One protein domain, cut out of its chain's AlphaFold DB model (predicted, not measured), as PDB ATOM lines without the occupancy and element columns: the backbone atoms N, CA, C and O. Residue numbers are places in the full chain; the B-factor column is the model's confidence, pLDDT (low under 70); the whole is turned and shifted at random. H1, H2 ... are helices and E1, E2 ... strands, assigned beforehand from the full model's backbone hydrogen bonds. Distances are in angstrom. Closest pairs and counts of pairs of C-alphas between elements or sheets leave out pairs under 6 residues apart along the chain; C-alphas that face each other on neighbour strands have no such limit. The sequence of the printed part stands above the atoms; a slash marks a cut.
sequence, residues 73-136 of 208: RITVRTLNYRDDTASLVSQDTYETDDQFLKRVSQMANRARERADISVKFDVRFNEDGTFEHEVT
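What this domain is: This is residues 73 to 136 of the 208 residues of an uncharacterized protein of Tropilaelaps mercedesae (UniProt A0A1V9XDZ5). One long helix, H1, makes a straight spine, and two small separate hairpins of strands run roughly along it, E1 and E2 over its first half and E3 and E4 folded back beside its last part. The turn of the first hairpin, residues 80 to 85, sticks out free. The printed part has 64 residues with one named helix and four named strands, in the order E1, E2, H1, E3, E4; each hairpin is an antiparallel sheet of two strands, and the class is mixed, helices and strands. The whole is loose, with a radius of gyration of the C-alphas of 14.2 A, and its outline is a rod spanning 45 by 21 by 16 A.

How they stand to each other: E1, residues 75 to 80, and E2, residues 85 to 90, form a hairpin of antiparallel neighbours, with 155 degrees between their directions. N 76 and O 89 are 2.8 A apart and N 78 and O 87 are 2.9 A apart, both within hydrogen-bond range. H1, residues 97 to 121, and E1 are near each other, with 6 pairs of C-alphas within 10 A. The closest C-alphas of E2 and H1 are those of Val 89 and Val 104, 8.0 A apart. In H1 every O i to N i+4 pair is within hydrogen-bond range. E3, residues 123 to 125, comes closest to H1 at the C-alphas of Ser 118 and Arg 124, 5.9 A apart. E4, residues 131 to 133, forms a hairpin with E3, antiparallel at 157 degrees, with N 124 and O 132 at 2.9 A, within hydrogen-bond range. E4 is only just apart from H1, with the closest C-alphas at 8.4 A. E1 and E2 are each apart from E3 and E4.

Where its parts are: E1 begins at C-alpha 75 at (-46.604, 6.770, 9.697). E1 and E2 each measure 16.3 A from first to last C-alpha. H1 runs 36.0 A from C-alpha 97 at (-45.295, -3.311, 7.329) to C-alpha 121 at (-17.300, 11.500, 24.432). E3 measures 6.6 A and E4 6.2 A, and E4 ends at C-alpha 133 at (-16.027, 16.887, 18.084).

The domain as a whole: The two C-alphas farthest apart, those of Tyr 94 and Thr 136, are 45.8 A apart. The printed part, residues 73 to 136, has no cut. The links E1 to E2, H1 to E3 and E3 to E4 are tight, the link E2 to H1 is short, and none is long. The mean pLDDT of the printed part of this model is 83.0; residues 81 to 84, residue 129 and residues 133 to 136 are under 70.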
ATOM      1  N   ARG A  73     -50.755   3.177   4.641       80.56
ATOM      2  CA  ARG A  73     -49.367   3.471   4.990       80.56
ATOM      3  C   ARG A  73     -49.225   3.823   6.461       80.56
ATOM      4  O   ARG A  73     -49.830   4.786   6.948       80.56
ATOM      5  N   ILE A  74     -48.341   3.099   7.131       84.06
ATOM      6  CA  ILE A  74     -47.954   3.389   8.504       84.06
ATOM      7  C   ILE A  74     -47.099   4.663   8.512       84.06
ATOM      8  O   ILE A  74     -46.192   4.856   7.699       84.06
ATOM      9  N   THR A  75     -47.405   5.569   9.440       86.56
ATOM     10  CA  THR A  75     -46.604   6.770   9.697       86.56
ATOM     11  C   THR A  75     -46.219   6.806  11.166       86.56
ATOM     12  O   THR A  75     -47.055   6.614  12.049       86.56
ATOM     13  N   VAL A  76     -44.936   7.032  11.433       86.88
ATOM     14  CA  VAL A  76     -44.380   7.127  12.781       86.88
ATOM     15  C   VAL A  76     -43.873   8.542  12.986       86.88
ATOM     16  O   VAL A  76     -43.092   9.067  12.196       86.88
ATOM     17  N   ARG A  77     -44.322   9.173  14.068       85.62
ATOM     18  CA  ARG A  77     -43.823  10.482  14.482       85.62
ATOM     19  C   ARG A  77     -42.614  10.297  15.389       85.62
ATOM     20  O   ARG A  77     -42.726   9.688  16.452       85.62
ATOM     21  N   THR A  78     -41.487  10.864  14.992       79.94
ATOM     22  CA  THR A  78     -40.257  10.936  15.782       79.94
ATOM     23  C   THR A  78     -40.133  12.328  16.398       79.94
ATOM     24  O   THR A  78     -40.450  13.334  15.765       79.94
ATOM     25  N   LEU A  79     -39.737  12.392  17.671       75.25
ATOM     26  CA  LEU A  79     -39.580  13.642  18.419       75.25
ATOM     27  C   LEU A  79     -38.115  13.826  18.807       75.25
ATOM     28  O   LEU A  79     -37.553  12.985  19.510       75.25
ATOM     29  N   ASN A  80     -37.534  14.951  18.398       73.94
ATOM     30  CA  ASN A  80     -36.224  15.405  18.837       73.94
ATOM     31  C   ASN A  80     -36.406  16.340  20.034       73.94
ATOM     32  O   ASN A  80     -36.802  17.490  19.893       73.94
ATOM     33  N   TYR A  81     -36.100  15.848  21.235       68.19
ATOM     34  CA  TYR A  81     -36.278  16.604  22.484       68.19
ATOM     35  C   TYR A  81     -35.299  17.771  22.679       68.19
ATOM     36  O   TYR A  81     -35.440  18.510  23.648       68.19
ATOM     37  N   ARG A  82     -34.257  17.892  21.845       62.47
ATOM     38  CA  ARG A  82     -33.285  18.991  21.951       62.47
ATOM     39  C   ARG A  82     -33.732  20.229  21.186       62.47
ATOM     40  O   ARG A  82     -33.655  21.317  21.741       62.47
ATOM     41  N   ASP A  83     -34.249  20.036  19.979       67.75
ATOM     42  CA  ASP A  83     -34.663  21.131  19.095       67.75
ATOM     43  C   ASP A  83     -36.188  21.323  19.083       67.75
ATOM     44  O   ASP A  83     -36.713  22.120  18.313       67.75
ATOM     45  N   ASP A  84     -36.910  20.549  19.904       67.50
ATOM     46  CA  ASP A  84     -38.374  20.433  19.907       67.50
ATOM     47  C   ASP A  84     -38.966  20.176  18.504       67.50
ATOM     48  O   ASP A  84     -40.138  20.452  18.227       67.50
ATOM     49  N   THR A  85     -38.165  19.600  17.603       70.69
ATOM     50  CA  THR A  85     -38.576  19.290  16.237       70.69
ATOM     51  C   THR A  85     -39.232  17.916  16.177       70.69
ATOM     52  O   THR A  85     -38.815  16.943  16.810       70.69
ATOM     53  N   ALA A  86     -40.320  17.833  15.415       75.25
ATOM     54  CA  ALA A  86     -41.007  16.585  15.137       75.25
ATOM     55  C   ALA A  86     -40.817  16.237  13.664       75.25
ATOM     56  O   ALA A  86     -41.270  16.982  12.797       75.25
ATOM     57  N   SER A  87     -40.198  15.095  13.392       81.69
ATOM     58  CA  SER A  87     -40.115  14.527  12.050       81.69
ATOM     59  C   SER A  87     -41.120  13.385  11.898       81.69
ATOM     60  O   SER A  87     -41.564  12.767  12.870       81.69
ATOM     61  N   LEU A  88     -41.558  13.149  10.665       85.94
ATOM     62  CA  LEU A  88     -42.476  12.069  10.322       85.94
ATOM     63  C   LEU A  88     -41.726  11.084   9.437       85.94
ATOM     64  O   LEU A  88     -41.237  11.453   8.374       85.94
ATOM     65  N   VAL A  89     -41.653   9.836   9.884       89.00
ATOM     66  CA  VAL A  89     -41.105   8.722   9.115       89.00
ATOM     67  C   VAL A  89     -42.284   7.933   8.560       89.00
ATOM     68  O   VAL A  89     -43.077   7.367   9.316       89.00
ATOM     69  N   SER A  90     -42.434   7.938   7.240       91.50
ATOM     70  CA  SER A  90     -43.468   7.182   6.535       91.50
ATOM     71  C   SER A  90     -42.912   5.894   5.942       91.50
ATOM     72  O   SER A  90     -41.739   5.827   5.572       91.50
ATOM     73  N   GLN A  91     -43.786   4.902   5.825       93.12
ATOM     74  CA  GLN A  91     -43.546   3.696   5.041       93.12
ATOM     75  C   GLN A  91     -43.363   4.027   3.556       93.12
ATOM     76  O   GLN A  91     -44.095   4.860   3.003       93.12
ATOM     77  N   ASP A  92     -42.397   3.364   2.920       91.25
ATOM     78  CA  ASP A  92     -42.112   3.544   1.496       91.25
ATOM     79  C   ASP A  92     -43.155   2.824   0.617       91.25
ATOM     80  O   ASP A  92     -43.947   2.007   1.084       91.25
ATOM     81  N   THR A  93     -43.199   3.127  -0.684       90.12
ATOM     82  CA  THR A  93     -44.245   2.621  -1.600       90.12
ATOM     83  C   THR A  93     -44.280   1.102  -1.754       90.12
ATOM     84  O   THR A  93     -45.351   0.563  -2.015       90.12
ATOM     85  N   TYR A  94     -43.134   0.433  -1.620       91.75
ATOM     86  CA  TYR A  94     -42.972  -1.010  -1.844       91.75
ATOM     87  C   TYR A  94     -42.489  -1.755  -0.591       91.75
ATOM     88  O   TYR A  94     -42.092  -2.914  -0.671       91.75
ATOM     89  N   GLU A  95     -42.487  -1.083   0.559       92.44
ATOM     90  CA  GLU A  95     -42.028  -1.644   1.826       92.44
ATOM     91  C   GLU A  95     -43.192  -2.345   2.532       92.44
ATOM     92  O   GLU A  95     -44.279  -1.781   2.652       92.44
ATOM     93  N   THR A  96     -42.981  -3.572   3.014       93.75
ATOM     94  CA  THR A  96     -43.988  -4.253   3.841       93.75
ATOM     95  C   THR A  96     -44.016  -3.679   5.256       93.75
ATOM     96  O   THR A  96     -43.016  -3.145   5.737       93.75
ATOM     97  N   ASP A  97     -45.138  -3.829   5.961       92.44
ATOM     98  CA  ASP A  97     -45.295  -3.311   7.329       92.44
ATOM     99  C   ASP A  97     -44.188  -3.821   8.269       92.44
ATOM    100  O   ASP A  97     -43.595  -3.054   9.028       92.44
ATOM    101  N   ASP A  98     -43.831  -5.102   8.157       94.50
ATOM    102  CA  ASP A  98     -42.756  -5.708   8.948       94.50
ATOM    103  C   ASP A  98     -41.373  -5.134   8.613       94.50
ATOM    104  O   ASP A  98     -40.541  -4.954   9.508       94.50
ATOM    105  N   GLN A  99     -41.100  -4.854   7.334       95.44
ATOM    106  CA  GLN A  99     -39.845  -4.228   6.906       95.44
ATOM    107  C   GLN A  99     -39.750  -2.799   7.445       95.44
ATOM    108  O   GLN A  99     -38.727  -2.437   8.034       95.44
ATOM    109  N   PHE A 100     -40.849  -2.047   7.362       95.25
ATOM    110  CA  PHE A 100     -40.955  -0.698   7.902       95.25
ATOM    111  C   PHE A 100     -40.709  -0.654   9.409       95.25
ATOM    112  O   PHE A 100     -39.865   0.105   9.892       95.25
ATOM    113  N   LEU A 101     -41.386  -1.512  10.174       93.69
ATOM    114  CA  LEU A 101     -41.213  -1.567  11.625       93.69
ATOM    115  C   LEU A 101     -39.781  -1.965  12.016       93.69
ATOM    116  O   LEU A 101     -39.217  -1.390  12.954       93.69
ATOM    117  N   LYS A 102     -39.149  -2.887  11.275       95.88
ATOM    118  CA  LYS A 102     -37.730  -3.232  11.467       95.88
ATOM    119  C   LYS A 102     -36.813  -2.043  11.181       95.88
ATOM    120  O   LYS A 102     -35.918  -1.781  11.986       95.88
ATOM    121  N   ARG A 103     -37.047  -1.290  10.100       94.44
ATOM    122  CA  ARG A 103     -36.277  -0.084   9.751       94.44
ATOM    123  C   ARG A 103     -36.393   0.990  10.831       94.44
ATOM    124  O   ARG A 103     -35.370   1.495  11.294       94.44
ATOM    125  N   VAL A 104     -37.605   1.278  11.304       93.50
ATOM    126  CA  VAL A 104     -37.834   2.244  12.393       93.50
ATOM    127  C   VAL A 104     -37.144   1.795  13.686       93.50
ATOM    128  O   VAL A 104     -36.497   2.604  14.351       93.50
ATOM    129  N   SER A 105     -37.215   0.504  14.027       94.31
ATOM    130  CA  SER A 105     -36.517  -0.059  15.192       94.31
ATOM    131  C   SER A 105     -34.994   0.104  15.092       94.31
ATOM    132  O   SER A 105     -34.348   0.562  16.037       94.31
ATOM    133  N   GLN A 106     -34.411  -0.179  13.922       94.88
ATOM    134  CA  GLN A 106     -32.981   0.029  13.673       94.88
ATOM    135  C   GLN A 106     -32.584   1.508  13.769       94.88
ATOM    136  O   GLN A 106     -31.566   1.824  14.386       94.88
ATOM    137  N   MET A 107     -33.389   2.421  13.214       91.06
ATOM    138  CA  MET A 107     -33.170   3.866  13.350       91.06
ATOM    139  C   MET A 107     -33.189   4.302  14.818       91.06
ATOM    140  O   MET A 107     -32.305   5.040  15.252       91.06
ATOM    141  N   ALA A 108     -34.150   3.807  15.604       90.25
ATOM    142  CA  ALA A 108     -34.250   4.114  17.028       90.25
ATOM    143  C   ALA A 108     -33.039   3.596  17.821       90.25
ATOM    144  O   ALA A 108     -32.519   4.313  18.677       90.25
ATOM    145  N   ASN A 109     -32.555   2.386  17.526       94.12
ATOM    146  CA  ASN A 109     -31.370   1.826  18.180       94.12
ATOM    147  C   ASN A 109     -30.102   2.618  17.831       94.12
ATOM    148  O   ASN A 109     -29.382   3.025  18.740       94.12
ATOM    149  N   ARG A 110     -29.889   2.955  16.552       91.12
ATOM    150  CA  ARG A 110     -28.769   3.818  16.128       91.12
ATOM    151  C   ARG A 110     -28.813   5.190  16.800       91.12
ATOM    152  O   ARG A 110     -27.779   5.712  17.204       91.12
ATOM    153  N   ALA A 111     -30.000   5.779  16.947       88.31
ATOM    154  CA  ALA A 111     -30.162   7.054  17.641       88.31
ATOM    155  C   ALA A 111     -29.804   6.950  19.135       88.31
ATOM    156  O   ALA A 111     -29.153   7.847  19.668       88.31
ATOM    157  N   ARG A 112     -30.172   5.846  19.804       88.38
ATOM    158  CA  ARG A 112     -29.779   5.578  21.200       88.38
ATOM    159  C   ARG A 112     -28.269   5.427  21.343       88.38
ATOM    160  O   ARG A 112     -27.687   6.063  22.210       88.38
ATOM    161  N   GLU A 113     -27.634   4.661  20.461       90.44
ATOM    162  CA  GLU A 113     -26.178   4.487  20.456       90.44
ATOM    163  C   GLU A 113     -25.452   5.819  20.235       90.44
ATOM    164  O   GLU A 113     -24.551   6.166  20.997       90.44
ATOM    165  N   ARG A 114     -25.888   6.620  19.250       87.88
ATOM    166  CA  ARG A 114     -25.357   7.976  19.022       87.88
ATOM    167  C   ARG A 114     -25.541   8.868  20.245       87.88
ATOM    168  O   ARG A 114     -24.618   9.591  20.613       87.88
ATOM    169  N   ALA A 115     -26.694   8.803  20.909       85.06
ATOM    170  CA  ALA A 115     -26.929   9.550  22.139       85.06
ATOM    171  C   ALA A 115     -25.973   9.102  23.260       85.06
ATOM    172  O   ALA A 115     -25.347   9.950  23.895       85.06
ATOM    173  N   ASP A 116     -25.781   7.798  23.457       88.25
ATOM    174  CA  ASP A 116     -24.856   7.261  24.458       88.25
ATOM    175  C   ASP A 116     -23.402   7.663  24.181       88.25
ATOM    176  O   ASP A 116     -22.681   8.049  25.104       88.25
ATOM    177  N   ILE A 117     -22.977   7.627  22.915       86.56
ATOM    178  CA  ILE A 117     -21.649   8.078  22.483       86.56
ATOM    179  C   ILE A 117     -21.505   9.587  22.712       86.56
ATOM    180  O   ILE A 117     -20.521  10.012  23.315       86.56
ATOM    181  N   SER A 118     -22.509  10.388  22.338       83.12
ATOM    182  CA  SER A 118     -22.488  11.846  22.538       83.12
ATOM    183  C   SER A 118     -22.343  12.237  24.009       83.12
ATOM    184  O   SER A 118     -21.697  13.225  24.336       83.12
ATOM    185  N   VAL A 119     -22.915  11.443  24.919       82.25
ATOM    186  CA  VAL A 119     -22.839  11.680  26.366       82.25
ATOM    187  C   VAL A 119     -21.503  11.217  26.953       82.25
ATOM    188  O   VAL A 119     -21.064  11.773  27.959       82.25
ATOM    189  N   LYS A 120     -20.883  10.179  26.382       85.81
ATOM    190  CA  LYS A 120     -19.600   9.637  26.856       85.81
ATOM    191  C   LYS A 120     -18.403  10.447  26.370       85.81
ATOM    192  O   LYS A 120     -17.466  10.622  27.140       85.81
ATOM    193  N   PHE A 121     -18.442  10.897  25.120       80.50
ATOM    194  CA  PHE A 121     -17.300  11.500  24.432       80.50
ATOM    195  C   PHE A 121     -17.495  12.986  24.116       80.50
ATOM    196  O   PHE A 121     -16.638  13.569  23.469       80.50
ATOM    197  N   ASP A 122     -18.609  13.594  24.538       75.00
ATOM    198  CA  ASP A 122     -18.940  14.998  24.246       75.00
ATOM    199  C   ASP A 122     -18.885  15.340  22.739       75.00
ATOM    200  O   ASP A 122     -18.566  16.451  22.328       75.00
ATOM    201  N   VAL A 123     -19.257  14.369  21.900       80.44
ATOM    202  CA  VAL A 123     -19.326  14.500  20.438       80.44
ATOM    203  C   VAL A 123     -20.744  14.864  20.005       80.44
ATOM    204  O   VAL A 123     -21.716  14.274  20.486       80.44
ATOM    205  N   ARG A 124     -20.883  15.803  19.064       80.25
ATOM    206  CA  ARG A 124     -22.165  16.127  18.426       80.25
ATOM    207  C   ARG A 124     -22.296  15.380  17.105       80.25
ATOM    208  O   ARG A 124     -21.355  15.317  16.324       80.25
ATOM    209  N   PHE A 125     -23.472  14.806  16.870       80.81
ATOM    210  CA  PHE A 125     -23.808  14.146  15.610       80.81
ATOM    211  C   PHE A 125     -24.754  15.040  14.820       80.81
ATOM    212  O   PHE A 125     -25.815  15.396  15.337       80.81
ATOM    213  N   ASN A 126     -24.376  15.358  13.585       81.94
ATOM    214  CA  ASN A 126     -25.220  16.084  12.643       81.94
ATOM    215  C   ASN A 126     -26.208  15.123  11.958       81.94
ATOM    216  O   ASN A 126     -26.040  13.895  11.992       81.94
ATOM    217  N   GLU A 127     -27.244  15.675  11.323       73.19
ATOM    218  CA  GLU A 127     -28.253  14.892  10.592       73.19
ATOM    219  C   GLU A 127     -27.632  14.088   9.437       73.19
ATOM    220  O   GLU A 127     -28.009  12.935   9.218       73.19
ATOM    221  N   ASP A 128     -26.577  14.628   8.817       77.31
ATOM    222  CA  ASP A 128     -25.804  13.999   7.735       77.31
ATOM    223  C   ASP A 128     -24.956  12.799   8.196       77.31
ATOM    224  O   ASP A 128     -24.307  12.124   7.398       77.31
ATOM    225  N   GLY A 129     -24.929  12.510   9.502       69.88
ATOM    226  CA  GLY A 129     -24.125  11.434  10.082       69.88
ATOM    227  C   GLY A 129     -22.644  11.775  10.251       69.88
ATOM    228  O   GLY A 129     -21.906  10.957  10.804       69.88
ATOM    229  N   THR A 130     -22.219  12.972   9.846       80.12
ATOM    230  CA  THR A 130     -20.940  13.554  10.256       80.12
ATOM    231  C   THR A 130     -20.968  13.877  11.748       80.12
ATOM    232  O   THR A 130     -22.029  14.083  12.351       80.12
ATOM    233  N   PHE A 131     -19.792  13.864  12.367       74.62
ATOM    234  CA  PHE A 131     -19.642  14.220  13.767       74.62
ATOM    235  C   PHE A 131     -18.763  15.455  13.897       74.62
ATOM    236  O   PHE A 131     -17.717  15.563  13.260       74.62
ATOM    237  N   GLU A 132     -19.188  16.368  14.755       72.75
ATOM    238  CA  GLU A 132     -18.385  17.495  15.195       72.75
ATOM    239  C   GLU A 132     -17.928  17.184  16.614       72.75
ATOM    240  O   GLU A 132     -18.725  17.062  17.551       72.75
ATOM    241  N   HIS A 133     -16.623  16.981  16.765       66.31
ATOM    242  CA  HIS A 133     -16.027  16.887  18.084       66.31
ATOM    243  C   HIS A 133     -15.935  18.307  18.646       66.31
ATOM    244  O   HIS A 133     -15.152  19.115  18.147       66.31
ATOM    245  N   GLU A 134     -16.707  18.624  19.687       63.69
ATOM    246  CA  GLU A 134     -16.525  19.882  20.409       63.69
ATOM    247  C   GLU A 134     -15.226  19.794  21.213       63.69
ATOM    248  O   GLU A 134     -15.217  19.430  22.388       63.69
ATOM    249  N   VAL A 135     -14.095  20.110  20.574       57.25
ATOM    250  CA  VAL A 135     -12.838  20.389  21.278       57.25
ATOM    251  C   VAL A 135     -13.035  21.709  22.017       57.25
ATOM    252  O   VAL A 135     -12.750  22.788  21.512       57.25
ATOM    253  N   THR A 136     -13.626  21.627  23.200       56.16
ATOM    254  CA  THR A 136     -13.726  22.746  24.132       56.16
ATOM    255  C   THR A 136     -12.608  22.575  25.145       56.16
ATOM    256  O   THR A 136     -12.444  21.493  25.711       56.16
TER     257      THR A 136